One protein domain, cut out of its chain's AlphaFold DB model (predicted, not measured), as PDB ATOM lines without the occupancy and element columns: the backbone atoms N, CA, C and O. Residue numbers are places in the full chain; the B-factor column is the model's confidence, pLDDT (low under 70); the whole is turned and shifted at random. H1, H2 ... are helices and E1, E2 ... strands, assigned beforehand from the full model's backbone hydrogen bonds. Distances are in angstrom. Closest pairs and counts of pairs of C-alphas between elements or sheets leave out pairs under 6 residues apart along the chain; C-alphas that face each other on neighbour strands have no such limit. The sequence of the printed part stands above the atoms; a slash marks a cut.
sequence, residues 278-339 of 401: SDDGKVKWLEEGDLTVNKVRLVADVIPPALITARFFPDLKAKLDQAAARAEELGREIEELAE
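Overview. This is residues 278 to 339 of the 401 residues of an uncharacterized protein of Cereibacter azotoformans (UniProt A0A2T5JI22). Look first for the small two-stranded hairpin of E2 and E3: it lies in one arm of a wide, open V, whose other arm is the single long helix H2. The short helix H1 sits at the bottom of the V, and the chain before the hairpin, with the short strand E1, makes the far end of the first arm, where residues 278 to 284 stick out. You will find 62 printed residues with three named strands and then two named helices, in the order E1, E2, E3, H1, H2; the sheet has the order E2 - E3 and is antiparallel, and the class is mixed, helices and strands. The whole is extended, with a radius of gyration of the C-alphas of 17.9 A, and its outline is flat, spanning 50 by 37 by 18 A.

Arrangement. Start at the sheet, where E2, residues 291 to 293, and E3, residues 296 to 299, form a hairpin. They are antiparallel neighbours, with 151 degrees between their directions. C-alphas 292 and 297 face each other at 4.6 A; look beside them for N 298 and O 291, 2.8 A apart, and N 293 and O 296, 3.0 A apart, both within hydrogen-bond range. Before the hairpin, E1, residues 283 to 285, pairs with no named strand and is apart from E2 and E3. After it comes H1, residues 305 to 312, which is only just apart from E2, the closest C-alphas being 8.0 A apart. Next, H2, residues 314 to 339, is close to H1 but not clearly touching: the closest C-alphas are those of Thr 309 and Lys 317, 7.1 A apart. H1 and H2 run opposite ways at a steep tilt of 61 degrees. H2 is apart from E1, E2 and E3. In H1 and H2 every O i to N i+4 pair is within hydrogen-bond range.

Along the chain. Find C-alpha 291 at (77.085, 316.046, 51.089), where E2 begins; E2 measures 6.4 A to C-alpha 293, and E3 measures 9.9 A from C-alpha 296 to 299. Go back to C-alpha 283 at (65.073, 320.030, 63.654), where E1 begins its 6.3 A. H1 covers 10.5 A from C-alpha 305 to 312. From C-alpha 314 at (85.059, 312.322, 34.856), H2 runs 37.4 A to C-alpha 339 at (54.466, 290.897, 37.503).

Size, cuts and confidence. The two C-alphas farthest apart, those of Asp 279 and Leu 337, are 49.6 A apart. The printed part has no cut, and its four links are tight. Residues 319 to 339, which belong to H2, stand free. The mean pLDDT of the printed part is 88.7, and residue 279 is under 70.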
ATOM      1  N   SER A 278      62.720 323.847  66.391       74.69
ATOM      2  CA  SER A 278      61.453 324.297  66.976       74.69
ATOM      3  C   SER A 278      61.452 324.069  68.491       74.69
ATOM      4  O   SER A 278      62.162 323.184  68.970       74.69
ATOM      5  N   ASP A 279      60.586 324.777  69.221       69.69
ATOM      6  CA  ASP A 279      60.412 324.622  70.678       69.69
ATOM      7  C   ASP A 279      60.140 323.162  71.117       69.69
ATOM      8  O   ASP A 279      60.541 322.750  72.202       69.69
ATOM      9  N   ASP A 280      59.569 322.336  70.229       71.69
ATOM     10  CA  ASP A 280      59.336 320.894  70.422       71.69
ATOM     11  C   ASP A 280      60.584 320.001  70.208       71.69
ATOM     12  O   ASP A 280      60.480 318.774  70.140       71.69
ATOM     13  N   GLY A 281      61.771 320.579  70.002       76.75
ATOM     14  CA  GLY A 281      63.015 319.843  69.733       76.75
ATOM     15  C   GLY A 281      63.117 319.234  68.326       76.75
ATOM     16  O   GLY A 281      64.066 318.503  68.032       76.75
ATOM     17  N   LYS A 282      62.166 319.526  67.427       75.81
ATOM     18  CA  LYS A 282      62.209 319.085  66.023       75.81
ATOM     19  C   LYS A 282      63.142 319.976  65.206       75.81
ATOM     20  O   LYS A 282      62.946 321.187  65.139       75.81
ATOM     21  N   VAL A 283      64.123 319.357  64.549       80.56
ATOM     22  CA  VAL A 283      65.073 320.030  63.654       80.56
ATOM     23  C   VAL A 283      64.467 320.145  62.254       80.56
ATOM     24  O   VAL A 283      64.276 319.137  61.571       80.56
ATOM     25  N   LYS A 284      64.187 321.374  61.819       83.81
ATOM     26  CA  LYS A 284      63.802 321.718  60.451       83.81
ATOM     27  C   LYS A 284      65.033 322.235  59.712       83.81
ATOM     28  O   LYS A 284      65.602 323.262  60.071       83.81
ATOM     29  N   TRP A 285      65.449 321.517  58.678       82.38
ATOM     30  CA  TRP A 285      66.521 321.976  57.796       82.38
ATOM     31  C   TRP A 285      66.001 323.115  56.921       82.38
ATOM     32  O   TRP A 285      64.922 322.999  56.338       82.38
ATOM     33  N   LEU A 286      66.751 324.212  56.873       83.44
ATOM     34  CA  LEU A 286      66.414 325.384  56.062       83.44
ATOM     35  C   LEU A 286      66.939 325.271  54.632       83.44
ATOM     36  O   LEU A 286      66.462 325.976  53.749       83.44
ATOM     37  N   GLU A 287      67.896 324.378  54.406       84.69
ATOM     38  CA  GLU A 287      68.480 324.121  53.098       84.69
ATOM     39  C   GLU A 287      68.860 322.646  52.938       84.69
ATOM     40  O   GLU A 287      68.975 321.886  53.911       84.69
ATOM     41  N   GLU A 288      69.023 322.244  51.685       83.12
ATOM     42  CA  GLU A 288      69.503 320.920  51.315       83.12
ATOM     43  C   GLU A 288      71.032 320.863  51.427       83.12
ATOM     44  O   GLU A 288      71.718 321.856  51.208       83.12
ATOM     45  N   GLY A 289      71.566 319.711  51.840       85.62
ATOM     46  CA  GLY A 289      73.009 319.511  51.949       85.62
ATOM     47  C   GLY A 289      73.563 318.887  50.677       85.62
ATOM     48  O   GLY A 289      73.009 317.895  50.209       85.62
ATOM     49  N   ASP A 290      74.687 319.397  50.183       86.75
ATOM     50  CA  ASP A 290      75.396 318.820  49.038       86.75
ATOM     51  C   ASP A 290      76.002 317.451  49.364       86.75
ATOM     52  O   ASP A 290      76.086 316.564  48.515       86.75
ATOM     53  N   LEU A 291      76.456 317.272  50.609       88.44
ATOM     54  CA  LEU A 291      77.085 316.046  51.089       88.44
ATOM     55  C   LEU A 291      76.531 315.668  52.462       88.44
ATOM     56  O   LEU A 291      76.230 316.523  53.291       88.44
ATOM     57  N   THR A 292      76.438 314.367  52.740       88.62
ATOM     58  CA  THR A 292      76.144 313.865  54.088       88.62
ATOM     59  C   THR A 292      77.275 312.960  54.552       88.62
ATOM     60  O   THR A 292      77.471 311.874  54.011       88.62
ATOM     61  N   VAL A 293      78.009 313.392  55.578       85.19
ATOM     62  CA  VAL A 293      79.131 312.645  56.165       85.19
ATOM     63  C   VAL A 293      78.877 312.496  57.659       85.19
ATOM     64  O   VAL A 293      78.589 313.473  58.339       85.19
ATOM     65  N   ASN A 294      78.948 311.273  58.193       84.69
ATOM     66  CA  ASN A 294      78.744 310.997  59.625       84.69
ATOM     67  C   ASN A 294      77.446 311.597  60.215       84.69
ATOM     68  O   ASN A 294      77.431 312.050  61.355       84.69
ATOM     69  N   LYS A 295      76.346 311.578  59.445       82.75
ATOM     70  CA  LYS A 295      75.037 312.186  59.782       82.75
ATOM     71  C   LYS A 295      75.026 313.723  59.858       82.75
ATOM     72  O   LYS A 295      74.008 314.291  60.245       82.75
ATOM     73  N   VAL A 296      76.104 314.391  59.454       85.00
ATOM     74  CA  VAL A 296      76.166 315.847  59.282       85.00
ATOM     75  C   VAL A 296      75.911 316.180  57.816       85.00
ATOM     76  O   VAL A 296      76.523 315.584  56.928       85.00
ATOM     77  N   ARG A 297      74.990 317.116  57.570       87.81
ATOM     78  CA  ARG A 297      74.722 317.669  56.238       87.81
ATOM     79  C   ARG A 297      75.645 318.854  56.005       87.81
ATOM     80  O   ARG A 297      75.640 319.788  56.804       87.81
ATOM     81  N   LEU A 298      76.425 318.788  54.937       90.38
ATOM     82  CA  LEU A 298      77.423 319.778  54.566       90.38
ATOM     83  C   LEU A 298      77.011 320.468  53.269       90.38
ATOM     84  O   LEU A 298      76.529 319.808  52.350       90.38
ATOM     85  N   VAL A 299      77.227 321.776  53.220       90.88
ATOM     86  CA  VAL A 299      76.970 322.647  52.072       90.88
ATOM     87  C   VAL A 299      78.292 323.276  51.648       90.88
ATOM     88  O   VAL A 299      79.073 323.723  52.496       90.88
ATOM     89  N   ALA A 300      78.550 323.280  50.346       92.12
ATOM     90  CA  ALA A 300      79.668 323.980  49.739       92.12
ATOM     91  C   ALA A 300      79.177 325.332  49.216       92.12
ATOM     92  O   ALA A 300      78.461 325.375  48.222       92.12
ATOM     93  N   ASP A 301      79.574 326.431  49.862       89.62
ATOM     94  CA  ASP A 301      79.091 327.756  49.458       89.62
ATOM     95  C   ASP A 301      79.630 328.176  48.084       89.62
ATOM     96  O   ASP A 301      78.866 328.669  47.270       89.62
ATOM     97  N   VAL A 302      80.922 327.944  47.808       91.75
ATOM     98  CA  VAL A 302      81.586 328.477  46.598       91.75
ATOM     99  C   VAL A 302      81.938 327.403  45.568       91.75
ATOM    100  O   VAL A 302      81.874 327.638  44.363       91.75
ATOM    101  N   ILE A 303      82.366 326.214  46.010       90.50
ATOM    102  CA  ILE A 303      82.854 325.154  45.111       90.50
ATOM    103  C   ILE A 303      81.967 323.910  45.248       90.50
ATOM    104  O   ILE A 303      82.294 323.007  46.024       90.50
ATOM    105  N   PRO A 304      80.870 323.815  44.473       90.75
ATOM    106  CA  PRO A 304      79.994 322.654  44.488       90.75
ATOM    107  C   PRO A 304      80.748 321.333  44.232       90.75
ATOM    108  O   PRO A 304      81.538 321.247  43.280       90.75
ATOM    109  N   PRO A 305      80.463 320.249  44.982       90.75
ATOM    110  CA  PRO A 305      81.101 318.942  44.784       90.75
ATOM    111  C   PRO A 305      80.907 318.362  43.377       90.75
ATOM    112  O   PRO A 305      81.752 317.609  42.879       90.75
ATOM    113  N   ALA A 306      79.816 318.740  42.706       90.31
ATOM    114  CA  ALA A 306      79.554 318.380  41.317       90.31
ATOM    115  C   ALA A 306      80.652 318.897  40.369       90.31
ATOM    116  O   ALA A 306      81.094 318.156  39.490       90.31
ATOM    117  N   LEU A 307      81.153 320.120  40.583       91.38
ATOM    118  CA  LEU A 307      82.243 320.686  39.781       91.38
ATOM    119  C   LEU A 307      83.560 319.952  40.028       91.38
ATOM    120  O   LEU A 307      84.292 319.665  39.082       91.38
ATOM    121  N   ILE A 308      83.838 319.588  41.283       91.25
ATOM    122  CA  ILE A 308      85.022 318.796  41.644       91.25
ATOM    123  C   ILE A 308      84.969 317.435  40.940       91.25
ATOM    124  O   ILE A 308      85.942 317.015  40.314       91.25
ATOM    125  N   THR A 309      83.813 316.773  40.987       92.50
ATOM    126  CA  THR A 309      83.595 315.475  40.334       92.50
ATOM    127  C   THR A 309      83.784 315.575  38.824       92.50
ATOM    128  O   THR A 309      84.539 314.792  38.252       92.50
ATOM    129  N   ALA A 310      83.161 316.566  38.183       93.19
ATOM    130  CA  ALA A 310      83.279 316.778  36.743       93.19
ATOM    131  C   ALA A 310      84.721 317.086  36.312       93.19
ATOM    132  O   ALA A 310      85.158 316.642  35.252       93.19
ATOM    133  N   ARG A 311      85.473 317.833  37.132       94.00
ATOM    134  CA  ARG A 311      86.837 318.255  36.798       94.00
ATOM    135  C   ARG A 311      87.879 317.163  37.016       94.00
ATOM    136  O   ARG A 311      88.764 317.016  36.177       94.00
ATOM    137  N   PHE A 312      87.808 316.453  38.140       94.94
ATOM    138  CA  PHE A 312      88.871 315.547  38.589       94.94
ATOM    139  C   PHE A 312      88.524 314.065  38.448       94.94
ATOM    140  O   PHE A 312      89.429 313.237  38.392       94.94
ATOM    141  N   PHE A 313      87.237 313.720  38.369       94.94
ATOM    142  CA  PHE A 313      86.772 312.334  38.347       94.94
ATOM    143  C   PHE A 313      85.797 312.017  37.190       94.94
ATOM    144  O   PHE A 313      84.839 311.268  37.411       94.94
ATOM    145  N   PRO A 314      86.011 312.521  35.953       94.25
ATOM    146  CA  PRO A 314      85.059 312.322  34.856       94.25
ATOM    147  C   PRO A 314      84.866 310.838  34.508       94.25
ATOM    148  O   PRO A 314      83.734 310.380  34.365       94.25
ATOM    149  N   ASP A 315      85.948 310.056  34.468       95.38
ATOM    150  CA  ASP A 315      85.889 308.627  34.133       95.38
ATOM    151  C   ASP A 315      85.171 307.804  35.208       95.38
ATOM    152  O   ASP A 315      84.455 306.849  34.908       95.38
ATOM    153  N   LEU A 316      85.358 308.169  36.481       95.12
ATOM    154  CA  LEU A 316      84.663 307.515  37.590       95.12
ATOM    155  C   LEU A 316      83.175 307.859  37.577       95.12
ATOM    156  O   LEU A 316      82.357 306.965  37.779       95.12
ATOM    157  N   LYS A 317      82.818 309.117  37.280       93.50
ATOM    158  CA  LYS A 317      81.422 309.532  37.117       93.50
ATOM    159  C   LYS A 317      80.747 308.775  35.975       93.50
ATOM    160  O   LYS A 317      79.669 308.236  36.182       93.50
ATOM    161  N   ALA A 318      81.408 308.642  34.824       94.12
ATOM    162  CA  ALA A 318      80.874 307.888  33.690       94.12
ATOM    163  C   ALA A 318      80.634 306.406  34.029       94.12
ATOM    164  O   ALA A 318      79.590 305.850  33.696       94.12
ATOM    165  N   LYS A 319      81.572 305.767  34.743       95.56
ATOM    166  CA  LYS A 319      81.403 304.381  35.214       95.56
ATOM    167  C   LYS A 319      80.255 304.245  36.211       95.56
ATOM    168  O   LYS A 319      79.511 303.271  36.142       95.56
ATOM    169  N   LEU A 320      80.114 305.204  37.126       94.31
ATOM    170  CA  LEU A 320      79.013 305.232  38.085       94.31
ATOM    171  C   LEU A 320      77.666 305.381  37.372       94.31
ATOM    172  O   LEU A 320      76.743 304.637  37.678       94.31
ATOM    173  N   ASP A 321      77.578 306.280  36.393       94.38
ATOM    174  CA  ASP A 321      76.358 306.515  35.616       94.38
ATOM    175  C   ASP A 321      75.962 305.285  34.802       94.38
ATOM    176  O   ASP A 321      74.795 304.903  34.777       94.38
ATOM    177  N   GLN A 322      76.938 304.607  34.197       95.88
ATOM    178  CA  GLN A 322      76.695 303.353  33.490       95.88
ATOM    179  C   GLN A 322      76.213 302.248  34.439       95.88
ATOM    180  O   GLN A 322      75.293 301.501  34.106       95.88
ATOM    181  N   ALA A 323      76.824 302.132  35.621       95.56
ATOM    182  CA  ALA A 323      76.406 301.161  36.622       95.56
ATOM    183  C   ALA A 323      74.997 301.467  37.160       95.56
ATOM    184  O   ALA A 323      74.214 300.539  37.347       95.56
ATOM    185  N   ALA A 324      74.662 302.745  37.362       94.69
ATOM    186  CA  ALA A 324      73.335 303.184  37.784       94.69
ATOM    187  C   ALA A 324      72.274 302.874  36.720       94.69
ATOM    188  O   ALA A 324      71.270 302.247  37.041       94.69
ATOM    189  N   ALA A 325      72.538 303.203  35.450       95.25
ATOM    190  CA  ALA A 325      71.640 302.876  34.342       95.25
ATOM    191  C   ALA A 325      71.391 301.362  34.239       95.25
ATOM    192  O   ALA A 325      70.255 300.927  34.076       95.25
ATOM    193  N   ARG A 326      72.442 300.550  34.414       94.69
ATOM    194  CA  ARG A 326      72.318 299.089  34.418       94.69
ATOM    195  C   ARG A 326      71.535 298.567  35.624       94.69
ATOM    196  O   ARG A 326      70.808 297.590  35.500       94.69
ATOM    197  N   ALA A 327      71.685 299.185  36.793       93.50
ATOM    198  CA  ALA A 327      70.910 298.816  37.973       93.50
ATOM    199  C   ALA A 327      69.420 299.152  37.801       93.50
ATOM    200  O   ALA A 327      68.577 298.367  38.224       93.50
ATOM    201  N   GLU A 328      69.093 300.281  37.167       95.44
ATOM    202  CA  GLU A 328      67.711 300.643  36.831       95.44
ATOM    203  C   GLU A 328      67.105 299.702  35.784       95.44
ATOM    204  O   GLU A 328      65.961 299.286  35.941       95.44
ATOM    205  N   GLU A 329      67.869 299.332  34.755       95.62
ATOM    206  CA  GLU A 329      67.465 298.344  33.746       95.62
ATOM    207  C   GLU A 329      67.154 296.989  34.391       95.62
ATOM    208  O   GLU A 329      66.032 296.503  34.279       95.62
ATOM    209  N   LEU A 330      68.088 296.446  35.179       92.44
ATOM    210  CA  LEU A 330      67.872 295.205  35.930       92.44
ATOM    211  C   LEU A 330      66.708 295.322  36.925       92.44
ATOM    212  O   LEU A 330      66.005 294.350  37.172       92.44
ATOM    213  N   GLY A 331      66.499 296.501  37.516       91.50
ATOM    214  CA  GLY A 331      65.365 296.764  38.398       91.50
ATOM    215  C   GLY A 331      64.025 296.637  37.674       91.50
ATOM    216  O   GLY A 331      63.118 296.006  38.211       91.50
ATOM    217  N   ARG A 332      63.926 297.173  36.451       92.25
ATOM    218  CA  ARG A 332      62.737 297.028  35.597       92.25
ATOM    219  C   ARG A 332      62.527 295.586  35.156       92.25
ATOM    220  O   ARG A 332      61.403 295.115  35.230       92.25
ATOM    221  N   GLU A 333      63.590 294.876  34.777       90.94
ATOM    222  CA  GLU A 333      63.502 293.447  34.431       90.94
ATOM    223  C   GLU A 333      62.993 292.611  35.615       90.94
ATOM    224  O   GLU A 333      62.167 291.720  35.448       90.94
ATOM    225  N   ILE A 334      63.455 292.903  36.837       85.69
ATOM    226  CA  ILE A 334      62.968 292.228  38.049       85.69
ATOM    227  C   ILE A 334      61.489 292.541  38.299       85.69
ATOM    228  O   ILE A 334      60.759 291.654  38.730       85.69
ATOM    229  N   GLU A 335      61.056 293.781  38.070       87.00
ATOM    230  CA  GLU A 335      59.658 294.189  38.233       87.00
ATOM    231  C   GLU A 335      58.755 293.512  37.192       87.00
ATOM    232  O   GLU A 335      57.750 292.921  37.569       87.00
ATOM    233  N   GLU A 336      59.175 293.463  35.925       88.06
ATOM    234  CA  GLU A 336      58.487 292.740  34.845       88.06
ATOM    235  C   GLU A 336      58.361 291.241  35.166       88.06
ATOM    236  O   GLU A 336      57.263 290.688  35.154       88.06
ATOM    237  N   LEU A 337      59.455 290.590  35.582       82.56
ATOM    238  CA  LEU A 337      59.431 289.181  35.993       82.56
ATOM    239  C   LEU A 337      58.569 288.938  37.241       82.56
ATOM    240  O   LEU A 337      57.960 287.873  37.374       82.56
ATOM    241  N   ALA A 338      58.524 289.891  38.176       79.06
ATOM    242  CA  ALA A 338      57.670 289.804  39.356       79.06
ATOM    243  C   ALA A 338      56.185 289.947  38.995       79.06
ATOM    244  O   ALA A 338      55.361 289.263  39.597       79.06
ATOM    245  N   GLU A 339      55.836 290.771  38.008       82.81
ATOM    246  CA  GLU A 339      54.466 290.897  37.503       82.81
ATOM    247  C   GLU A 339      54.033 289.657  36.703       82.81
ATOM    248  O   GLU A 339      52.943 289.130  36.928       82.81
TER     249      GLU A 339